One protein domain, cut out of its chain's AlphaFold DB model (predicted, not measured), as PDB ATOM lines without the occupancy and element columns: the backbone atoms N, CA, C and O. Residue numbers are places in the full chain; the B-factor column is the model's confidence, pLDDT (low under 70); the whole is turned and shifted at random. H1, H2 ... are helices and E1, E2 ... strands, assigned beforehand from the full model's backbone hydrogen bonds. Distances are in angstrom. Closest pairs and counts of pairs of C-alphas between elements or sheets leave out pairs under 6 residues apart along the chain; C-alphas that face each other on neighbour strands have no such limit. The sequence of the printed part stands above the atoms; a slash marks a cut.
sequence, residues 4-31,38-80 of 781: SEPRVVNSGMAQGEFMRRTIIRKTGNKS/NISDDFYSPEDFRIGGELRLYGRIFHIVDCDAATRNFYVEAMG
ATOM      1  N   SER A   4      41.367  18.487  -4.578       88.25
ATOM      2  CA  SER A   4      40.504  17.498  -5.225       88.25
ATOM      3  C   SER A   4      40.105  17.980  -6.609       88.25
ATOM      4  O   SER A   4      39.765  19.150  -6.773       88.25
ATOM      5  N   GLU A   5      40.117  17.075  -7.578       87.81
ATOM      6  CA  GLU A   5      39.628  17.327  -8.925       87.81
ATOM      7  C   GLU A   5      38.113  17.048  -8.990       87.81
ATOM      8  O   GLU A   5      37.671  15.966  -8.578       87.81
ATOM      9  N   PRO A   6      37.292  17.996  -9.480       84.19
ATOM     10  CA  PRO A   6      35.866  17.764  -9.663       84.19
ATOM     11  C   PRO A   6      35.621  16.732 -10.769       84.19
ATOM     12  O   PRO A   6      36.335  16.672 -11.768       84.19
ATOM     13  N   ARG A   7      34.576  15.914 -10.611       80.75
ATOM     14  CA  ARG A   7      34.203  14.923 -11.627       80.75
ATOM     15  C   ARG A   7      33.518  15.598 -12.814       80.75
ATOM     16  O   ARG A   7      32.457  16.195 -12.657       80.75
ATOM     17  N   VAL A   8      34.096  15.431 -13.998       80.31
ATOM     18  CA  VAL A   8      33.572  15.868 -15.293       80.31
ATOM     19  C   VAL A   8      33.127  14.634 -16.069       80.31
ATOM     20  O   VAL A   8      33.910  13.719 -16.333       80.31
ATOM     21  N   VAL A   9      31.845  14.590 -16.423       68.88
ATOM     22  CA  VAL A   9      31.255  13.457 -17.144       68.88
ATOM     23  C   VAL A   9      31.929  13.323 -18.513       68.88
ATOM     24  O   VAL A   9      32.076  14.307 -19.229       68.88
ATOM     25  N   ASN A  10      32.321  12.100 -18.877       62.38
ATOM     26  CA  ASN A  10      32.992  11.763 -20.142       62.38
ATOM     27  C   ASN A  10      34.409  12.342 -20.329       62.38
ATOM     28  O   ASN A  10      34.908  12.347 -21.450       62.38
ATOM     29  N   SER A  11      35.090  12.767 -19.260       71.88
ATOM     30  CA  SER A  11      36.493  13.217 -19.339       71.88
ATOM     31  C   SER A  11      37.485  12.092 -19.664       71.88
ATOM     32  O   SER A  11      38.584  12.352 -20.140       71.88
ATOM     33  N   GLY A  12      37.126  10.837 -19.370       70.25
ATOM     34  CA  GLY A  12      37.998   9.671 -19.553       70.25
ATOM     35  C   GLY A  12      39.191   9.602 -18.590       70.25
ATOM     36  O   GLY A  12      39.945   8.633 -18.637       70.25
ATOM     37  N   MET A  13      39.357  10.584 -17.699       74.69
ATOM     38  CA  MET A  13      40.426  10.630 -16.701       74.69
ATOM     39  C   MET A  13      39.949  10.087 -15.348       74.69
ATOM     40  O   MET A  13      38.769  10.161 -15.002       74.69
ATOM     41  N   ALA A  14      40.873   9.529 -14.563       75.31
ATOM     42  CA  ALA A  14      40.591   9.114 -13.194       75.31
ATOM     43  C   ALA A  14      40.523  10.354 -12.287       75.31
ATOM     44  O   ALA A  14      41.551  10.920 -11.930       75.31
ATOM     45  N   GLN A  15      39.305  10.772 -11.938       82.62
ATOM     46  CA  GLN A  15      39.035  12.011 -11.200       82.62
ATOM     47  C   GLN A  15      38.659  11.748  -9.737       82.62
ATOM     48  O   GLN A  15      37.974  10.768  -9.421       82.62
ATOM     49  N   GLY A  16      39.058  12.648  -8.835       83.62
ATOM     50  CA  GLY A  16      38.783  12.535  -7.401       83.62
ATOM     51  C   GLY A  16      39.797  13.275  -6.529       83.62
ATOM     52  O   GLY A  16      40.242  14.369  -6.861       83.62
ATOM     53  N   GLU A  17      40.147  12.698  -5.377       86.94
ATOM     54  CA  GLU A  17      41.143  13.278  -4.469       86.94
ATOM     55  C   GLU A  17      42.512  13.370  -5.161       86.94
ATOM     56  O   GLU A  17      43.125  12.358  -5.492       86.94
ATOM     57  N   PHE A  18      42.987  14.596  -5.381       84.12
ATOM     58  CA  PHE A  18      44.251  14.861  -6.063       84.12
ATOM     59  C   PHE A  18      45.419  14.927  -5.066       84.12
ATOM     60  O   PHE A  18      46.536  14.503  -5.358       84.12
ATOM     61  N   MET A  19      45.168  15.442  -3.859       84.56
ATOM     62  CA  MET A  19      46.140  15.524  -2.775       84.56
ATOM     63  C   MET A  19      45.451  15.462  -1.411       84.56
ATOM     64  O   MET A  19      44.645  16.331  -1.062       84.56
ATOM     65  N   ARG A  20      45.860  14.481  -0.604       85.75
ATOM     66  CA  ARG A  20      45.367  14.289   0.763       85.75
ATOM     67  C   ARG A  20      45.728  15.428   1.704       85.75
ATOM     68  O   ARG A  20      46.775  16.068   1.570       85.75
ATOM     69  N   ARG A  21      44.897  15.617   2.731       86.56
ATOM     70  CA  ARG A  21      45.070  16.655   3.756       86.56
ATOM     71  C   ARG A  21      46.421  16.525   4.472       86.56
ATOM     72  O   ARG A  21      46.587  15.679   5.342       86.56
ATOM     73  N   THR A  22      47.368  17.400   4.129       82.69
ATOM     74  CA  THR A  22      48.736  17.410   4.683       82.69
ATOM     75  C   THR A  22      49.231  18.849   4.885       82.69
ATOM     76  O   THR A  22      48.756  19.771   4.215       82.69
ATOM     77  N   ILE A  23      50.154  19.075   5.825       82.25
ATOM     78  CA  ILE A  23      50.850  20.363   6.003       82.25
ATOM     79  C   ILE A  23      52.016  20.423   5.005       82.25
ATOM     80  O   ILE A  23      52.799  19.478   4.926       82.25
ATOM     81  N   ILE A  24      52.123  21.510   4.236       81.62
ATOM     82  CA  ILE A  24      53.085  21.639   3.131       81.62
ATOM     83  C   ILE A  24      54.007  22.831   3.382       81.62
ATOM     84  O   ILE A  24      53.547  23.889   3.812       81.62
ATOM     85  N   ARG A  25      55.302  22.645   3.104       78.19
ATOM     86  CA  ARG A  25      56.329  23.689   3.192       78.19
ATOM     87  C   ARG A  25      56.466  24.452   1.873       78.19
ATOM     88  O   ARG A  25      56.409  23.832   0.809       78.19
ATOM     89  N   LYS A  26      56.678  25.769   1.939       75.00
ATOM     90  CA  LYS A  26      56.968  26.619   0.776       75.00
ATOM     91  C   LYS A  26      58.335  26.227   0.205       75.00
ATOM     92  O   LYS A  26      59.324  26.151   0.926       75.00
ATOM     93  N   THR A  27      58.430  25.991  -1.097       63.47
ATOM     94  CA  THR A  27      59.671  25.534  -1.756       63.47
ATOM     95  C   THR A  27      60.597  26.683  -2.198       63.47
ATOM     96  O   THR A  27      61.417  26.502  -3.096       63.47
ATOM     97  N   GLY A  28      60.489  27.865  -1.573       58.91
ATOM     98  CA  GLY A  28      60.859  29.139  -2.208       58.91
ATOM     99  C   GLY A  28      61.876  30.076  -1.540       58.91
ATOM    100  O   GLY A  28      62.180  31.074  -2.172       58.91
ATOM    101  N   ASN A  29      62.450  29.805  -0.358       47.81
ATOM    102  CA  ASN A  29      63.474  30.692   0.237       47.81
ATOM    103  C   ASN A  29      64.811  29.971   0.481       47.81
ATOM    104  O   ASN A  29      65.167  29.618   1.600       47.81
ATOM    105  N   LYS A  30      65.608  29.794  -0.579       46.41
ATOM    106  CA  LYS A  30      67.067  29.627  -0.445       46.41
ATOM    107  C   LYS A  30      67.732  31.009  -0.447       46.41
ATOM    108  O   LYS A  30      68.461  31.339  -1.375       46.41
ATOM    109  N   SER A  31      67.472  31.829   0.572       43.56
ATOM    110  CA  SER A  31      68.317  32.990   0.872       43.56
ATOM    111  C   SER A  31      69.344  32.588   1.928       43.56
ATOM    112  O   SER A  31      69.003  32.253   3.060       43.56
ATOM    113  N   ASN A  38      61.903  32.250  13.447       49.00
ATOM    114  CA  ASN A  38      60.475  32.177  13.123       49.00
ATOM    115  C   ASN A  38      60.164  30.971  12.224       49.00
ATOM    116  O   ASN A  38      60.213  31.047  11.000       49.00
ATOM    117  N   ILE A  39      59.779  29.856  12.854       53.75
ATOM    118  CA  ILE A  39      59.353  28.584  12.226       53.75
ATOM    119  C   ILE A  39      58.069  28.743  11.370       53.75
ATOM    120  O   ILE A  39      57.703  27.845  10.611       53.75
ATOM    121  N   SER A  40      57.373  29.881  11.464       53.50
ATOM    122  CA  SER A  40      56.105  30.142  10.771       53.50
ATOM    123  C   SER A  40      56.237  30.464   9.280       53.50
ATOM    124  O   SER A  40      55.250  30.332   8.566       53.50
ATOM    125  N   ASP A  41      57.418  30.869   8.803       57.91
ATOM    126  CA  ASP A  41      57.596  31.374   7.428       57.91
ATOM    127  C   ASP A  41      57.849  30.254   6.392       57.91
ATOM    128  O   ASP A  41      57.736  30.445   5.179       57.91
ATOM    129  N   ASP A  42      58.134  29.039   6.873       67.56
ATOM    130  CA  ASP A  42      58.418  27.865   6.041       67.56
ATOM    131  C   ASP A  42      57.153  27.161   5.522       67.56
ATOM    132  O   ASP A  42      57.242  26.310   4.633       67.56
ATOM    133  N   PHE A  43      55.972  27.473   6.058       78.75
ATOM    134  CA  PHE A  43      54.709  26.797   5.737       78.75
ATOM    135  C   PHE A  43      53.714  27.740   5.065       78.75
ATOM    136  O   PHE A  43      53.706  28.936   5.332       78.75
ATOM    137  N   TYR A  44      52.849  27.197   4.202       81.69
ATOM    138  CA  TYR A  44      51.778  27.989   3.593       81.69
ATOM    139  C   TYR A  44      50.834  28.551   4.657       81.69
ATOM    140  O   TYR A  44      50.268  27.804   5.460       81.69
ATOM    141  N   SER A  45      50.659  29.862   4.610       80.94
ATOM    142  CA  SER A  45      49.777  30.655   5.456       80.94
ATOM    143  C   SER A  45      48.579  31.144   4.635       80.94
ATOM    144  O   SER A  45      48.643  31.113   3.403       80.94
ATOM    145  N   PRO A  46      47.483  31.593   5.269       81.81
ATOM    146  CA  PRO A  46      46.359  32.176   4.542       81.81
ATOM    147  C   PRO A  46      46.790  33.294   3.578       81.81
ATOM    148  O   PRO A  46      46.337  33.307   2.449       81.81
ATOM    149  N   GLU A  47      47.763  34.138   3.922       80.69
ATOM    150  CA  GLU A  47      48.231  35.233   3.048       80.69
ATOM    151  C   GLU A  47      48.691  34.789   1.646       80.69
ATOM    152  O   GLU A  47      48.616  35.566   0.692       80.69
ATOM    153  N   ASP A  48      49.113  33.529   1.494       80.62
ATOM    154  CA  ASP A  48      49.607  32.971   0.234       80.62
ATOM    155  C   ASP A  48      48.489  32.559  -0.751       80.62
ATOM    156  O   ASP A  48      48.782  32.212  -1.897       80.62
ATOM    157  N   PHE A  49      47.212  32.571  -0.343       85.00
ATOM    158  CA  PHE A  49      46.079  32.111  -1.162       85.00
ATOM    159  C   PHE A  49      45.211  33.268  -1.661       85.00
ATOM    160  O   PHE A  49      44.070  33.452  -1.238       85.00
ATOM    161  N   ARG A  50      45.741  34.038  -2.613       83.50
ATOM    162  CA  ARG A  50      45.023  35.156  -3.246       83.50
ATOM    163  C   ARG A  50      44.439  34.752  -4.597       83.50
ATOM    164  O   ARG A  50      45.086  34.039  -5.363       83.50
ATOM    165  N   ILE A  51      43.237  35.240  -4.911       82.31
ATOM    166  CA  ILE A  51      42.637  35.087  -6.248       82.31
ATOM    167  C   ILE A  51      43.558  35.753  -7.279       82.31
ATOM    168  O   ILE A  51      44.042  36.858  -7.060       82.31
ATOM    169  N   GLY A  52      43.846  35.049  -8.374       77.88
ATOM    170  CA  GLY A  52      44.824  35.450  -9.386       77.88
ATOM    171  C   GLY A  52      46.274  35.076  -9.064       77.88
ATOM    172  O   GLY A  52      47.129  35.199  -9.940       77.88
ATOM    173  N   GLY A  53      46.552  34.599  -7.848       82.31
ATOM    174  CA  GLY A  53      47.869  34.134  -7.420       82.31
ATOM    175  C   GLY A  53      48.237  32.746  -7.954       82.31
ATOM    176  O   GLY A  53      47.380  31.940  -8.332       82.31
ATOM    177  N   GLU A  54      49.541  32.464  -7.958       84.19
ATOM    178  CA  GLU A  54      50.111  31.169  -8.334       84.19
ATOM    179  C   GLU A  54      50.536  30.373  -7.100       84.19
ATOM    180  O   GLU A  54      51.355  30.822  -6.298       84.19
ATOM    181  N   LEU A  55      50.057  29.138  -6.997       85.50
ATOM    182  CA  LEU A  55      50.411  28.206  -5.940       85.50
ATOM    183  C   LEU A  55      51.269  27.071  -6.513       85.50
ATOM    184  O   LEU A  55      50.809  26.258  -7.312       85.50
ATOM    185  N   ARG A  56      52.540  27.010  -6.106       82.81
ATOM    186  CA  ARG A  56      53.510  26.021  -6.607       82.81
ATOM    187  C   ARG A  56      53.619  24.830  -5.664       82.81
ATOM    188  O   ARG A  56      54.229  24.938  -4.609       82.81
ATOM    189  N   LEU A  57      53.079  23.678  -6.051       83.19
ATOM    190  CA  LEU A  57      53.061  22.471  -5.217       83.19
ATOM    191  C   LEU A  57      53.572  21.274  -6.007       83.19
ATOM    192  O   LEU A  57      53.104  21.014  -7.112       83.19
ATOM    193  N   TYR A  58      54.529  20.536  -5.436       76.62
ATOM    194  CA  TYR A  58      55.088  19.311  -6.030       76.62
ATOM    195  C   TYR A  58      55.477  19.453  -7.516       76.62
ATOM    196  O   TYR A  58      55.245  18.557  -8.324       76.62
ATOM    197  N   GLY A  59      56.052  20.602  -7.888       75.06
ATOM    198  CA  GLY A  59      56.485  20.895  -9.259       75.06
ATOM    199  C   GLY A  59      55.369  21.313 -10.227       75.06
ATOM    200  O   GLY A  59      55.658  21.545 -11.396       75.06
ATOM    201  N   ARG A  60      54.119  21.444  -9.763       81.19
ATOM    202  CA  ARG A  60      52.983  21.966 -10.540       81.19
ATOM    203  C   ARG A  60      52.620  23.380 -10.096       81.19
ATOM    204  O   ARG A  60      52.778  23.720  -8.924       81.19
ATOM    205  N   ILE A  61      52.131  24.185 -11.035       85.94
ATOM    206  CA  ILE A  61      51.656  25.551 -10.795       85.94
ATOM    207  C   ILE A  61      50.131  25.520 -10.868       85.94
ATOM    208  O   ILE A  61      49.567  25.160 -11.897       85.94
ATOM    209  N   PHE A  62      49.474  25.857  -9.765       86.88
ATOM    210  CA  PHE A  62      48.027  26.017  -9.689       86.88
ATOM    211  C   PHE A  62      47.698  27.505  -9.729       86.88
ATOM    212  O   PHE A  62      48.278  28.284  -8.976       86.88
ATOM    213  N   HIS A  63      46.755  27.899 -10.577       87.06
ATOM    214  CA  HIS A  63      46.224  29.258 -10.589       87.06
ATOM    215  C   HIS A  63      44.951  29.295  -9.750       87.06
ATOM    216  O   HIS A  63      44.035  28.504  -9.975       87.06
ATOM    217  N   ILE A  64      44.895  30.196  -8.771       89.19
ATOM    218  CA  ILE A  64      43.702  30.360  -7.938       89.19
ATOM    219  C   ILE A  64      42.722  31.248  -8.701       89.19
ATOM    220  O   ILE A  64      42.953  32.443  -8.876       89.19
ATOM    221  N   VAL A  65      41.645  30.647  -9.196       87.38
ATOM    222  CA  VAL A  65      40.675  31.306 -10.083       87.38
ATOM    223  C   VAL A  65      39.528  31.949  -9.296       87.38
ATOM    224  O   VAL A  65      39.084  33.040  -9.646       87.38
ATOM    225  N   ASP A  66      39.082  31.308  -8.216       88.12
ATOM    226  CA  ASP A  66      37.971  31.762  -7.375       88.12
ATOM    227  C   ASP A  66      38.137  31.272  -5.920       88.12
ATOM    228  O   ASP A  66      38.919  30.354  -5.654       88.12
ATOM    229  N   CYS A  67      37.401  31.877  -4.984       87.06
ATOM    230  CA  CYS A  67      37.252  31.429  -3.603       87.06
ATOM    231  C   CYS A  67      35.772  31.401  -3.191       87.06
ATOM    232  O   CYS A  67      34.959  32.203  -3.651       87.06
ATOM    233  N   ASP A  68      35.420  30.518  -2.262       88.12
ATOM    234  CA  ASP A  68      34.071  30.435  -1.708       88.12
ATOM    235  C   ASP A  68      33.716  31.651  -0.831       88.12
ATOM    236  O   ASP A  68      34.576  32.413  -0.376       88.12
ATOM    237  N   ALA A  69      32.417  31.832  -0.580       85.25
ATOM    238  CA  ALA A  69      31.896  32.990   0.144       85.25
ATOM    239  C   ALA A  69      32.396  33.073   1.599       85.25
ATOM    240  O   ALA A  69      32.660  34.170   2.089       85.25
ATOM    241  N   ALA A  70      32.564  31.933   2.280       86.88
ATOM    242  CA  ALA A  70      33.047  31.913   3.659       86.88
ATOM    243  C   ALA A  70      34.519  32.338   3.734       86.88
ATOM    244  O   ALA A  70      34.874  33.179   4.561       86.88
ATOM    245  N   THR A  71      35.357  31.834   2.822       86.38
ATOM    246  CA  THR A  71      36.751  32.282   2.702       86.38
ATOM    247  C   THR A  71      36.819  33.765   2.355       86.38
ATOM    248  O   THR A  71      37.580  34.494   2.979       86.38
ATOM    249  N   ARG A  72      35.976  34.263   1.444       85.88
ATOM    250  CA  ARG A  72      35.946  35.694   1.104       85.88
ATOM    251  C   ARG A  72      35.661  36.579   2.324       85.88
ATOM    252  O   ARG A  72      36.364  37.566   2.522       85.88
ATOM    253  N   ASN A  73      34.696  36.200   3.162       85.81
ATOM    254  CA  ASN A  73      34.379  36.931   4.394       85.81
ATOM    255  C   ASN A  73      35.525  36.869   5.415       85.81
ATOM    256  O   ASN A  73      35.841  37.880   6.035       85.81
ATOM    257  N   PHE A  74      36.201  35.721   5.539       86.31
ATOM    258  CA  PHE A  74      37.354  35.567   6.429       86.31
ATOM    259  C   PHE A  74      38.492  36.549   6.101       86.31
ATOM    260  O   PHE A  74      39.049  37.154   7.015       86.31
ATOM    261  N   TYR A  75      38.821  36.765   4.822       84.94
ATOM    262  CA  TYR A  75      39.866  37.737   4.456       84.94
ATOM    263  C   TYR A  75      39.461  39.181   4.757       84.94
ATOM    264  O   TYR A  75      40.303  39.968   5.189       84.94
ATOM    265  N   VAL A  76      38.179  39.518   4.602       84.50
ATOM    266  CA  VAL A  76      37.667  40.859   4.916       84.50
ATOM    267  C   VAL A  76      37.683  41.117   6.424       84.50
ATOM    268  O   VAL A  76      38.132  42.175   6.855       84.50
ATOM    269  N   GLU A  77      37.223  40.158   7.231       82.81
ATOM    270  CA  GLU A  77      37.064  40.326   8.681       82.81
ATOM    271  C   GLU A  77      38.365  40.123   9.470       82.81
ATOM    272  O   GLU A  77      38.647  40.888  10.389       82.81
ATOM    273  N   ALA A  78      39.156  39.097   9.134       77.56
ATOM    274  CA  ALA A  78      40.337  38.709   9.911       77.56
ATOM    275  C   ALA A  78      41.647  39.303   9.373       77.56
ATOM    276  O   ALA A  78      42.564  39.542  10.155       77.56
ATOM    277  N   MET A  79      41.740  39.539   8.060       76.31
ATOM    278  CA  MET A  79      42.964  40.026   7.402       76.31
ATOM    279  C   MET A  79      42.835  41.469   6.888       76.31
ATOM    280  O   MET A  79      43.841  42.078   6.534       76.31
ATOM    281  N   GLY A  80      41.618  42.029   6.849       74.56
ATOM    282  CA  GLY A  80      41.350  43.379   6.342       74.56
ATOM    283  C   GLY A  80      41.567  43.550   4.831       74.56
ATOM    284  O   GLY A  80      41.646  44.683   4.359       74.56
TER     285      GLY A  80
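AT A GLANCE: This is residues 4 to 31 and 38 to 80 of the 781 residues of the protein "Calmodulin" of Phytophthora megakarya (UniProt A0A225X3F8). With little regular structure, this is a loose, winding chain with the small antiparallel hairpin E2 and E3 near its middle and H2 off one end of it; residues 8 to 13 stick out. The printed part has 71 residues, with 26 in named elements, under half: E1, H1, E2, E3, H2, class mixed. It is loose, radius of gyration of the C-alphas 15.0 A, spans 46 by 32 by 21 A.

IN THESE COORDINATES: E1 is residues 17 to 19, from C-alpha 17 at (41.143, 13.278, -4.469), 5.7 A long. H1 is residues 39 to 42, 6.3 A; E2 54 to 57, 9.7 A; E3 60 to 63, 9.9 A. H2, residues 69 to 79, 15.0 A, ends at (42.964, 40.026, 7.402).

HOW THE PARTS SIT: In the hairpin E2 and E3, antiparallel at 150 degrees, N 55 and O 62 are 2.8 A apart, within hydrogen-bond range. E1 pairs with no named strand. H2 is apart from E1, H1 and E2. In H2 every O i to N i+4 pair is within hydrogen-bond range; H1 is too short for such a pair.

THE WHOLE: Residues 32 to 37 are not printed; C-alphas 31 and 38 are 14.6 A apart. The H1 to E2 link is long. Residues 9 to 10, 27 to 31 and 38 to 42 have pLDDT under 70.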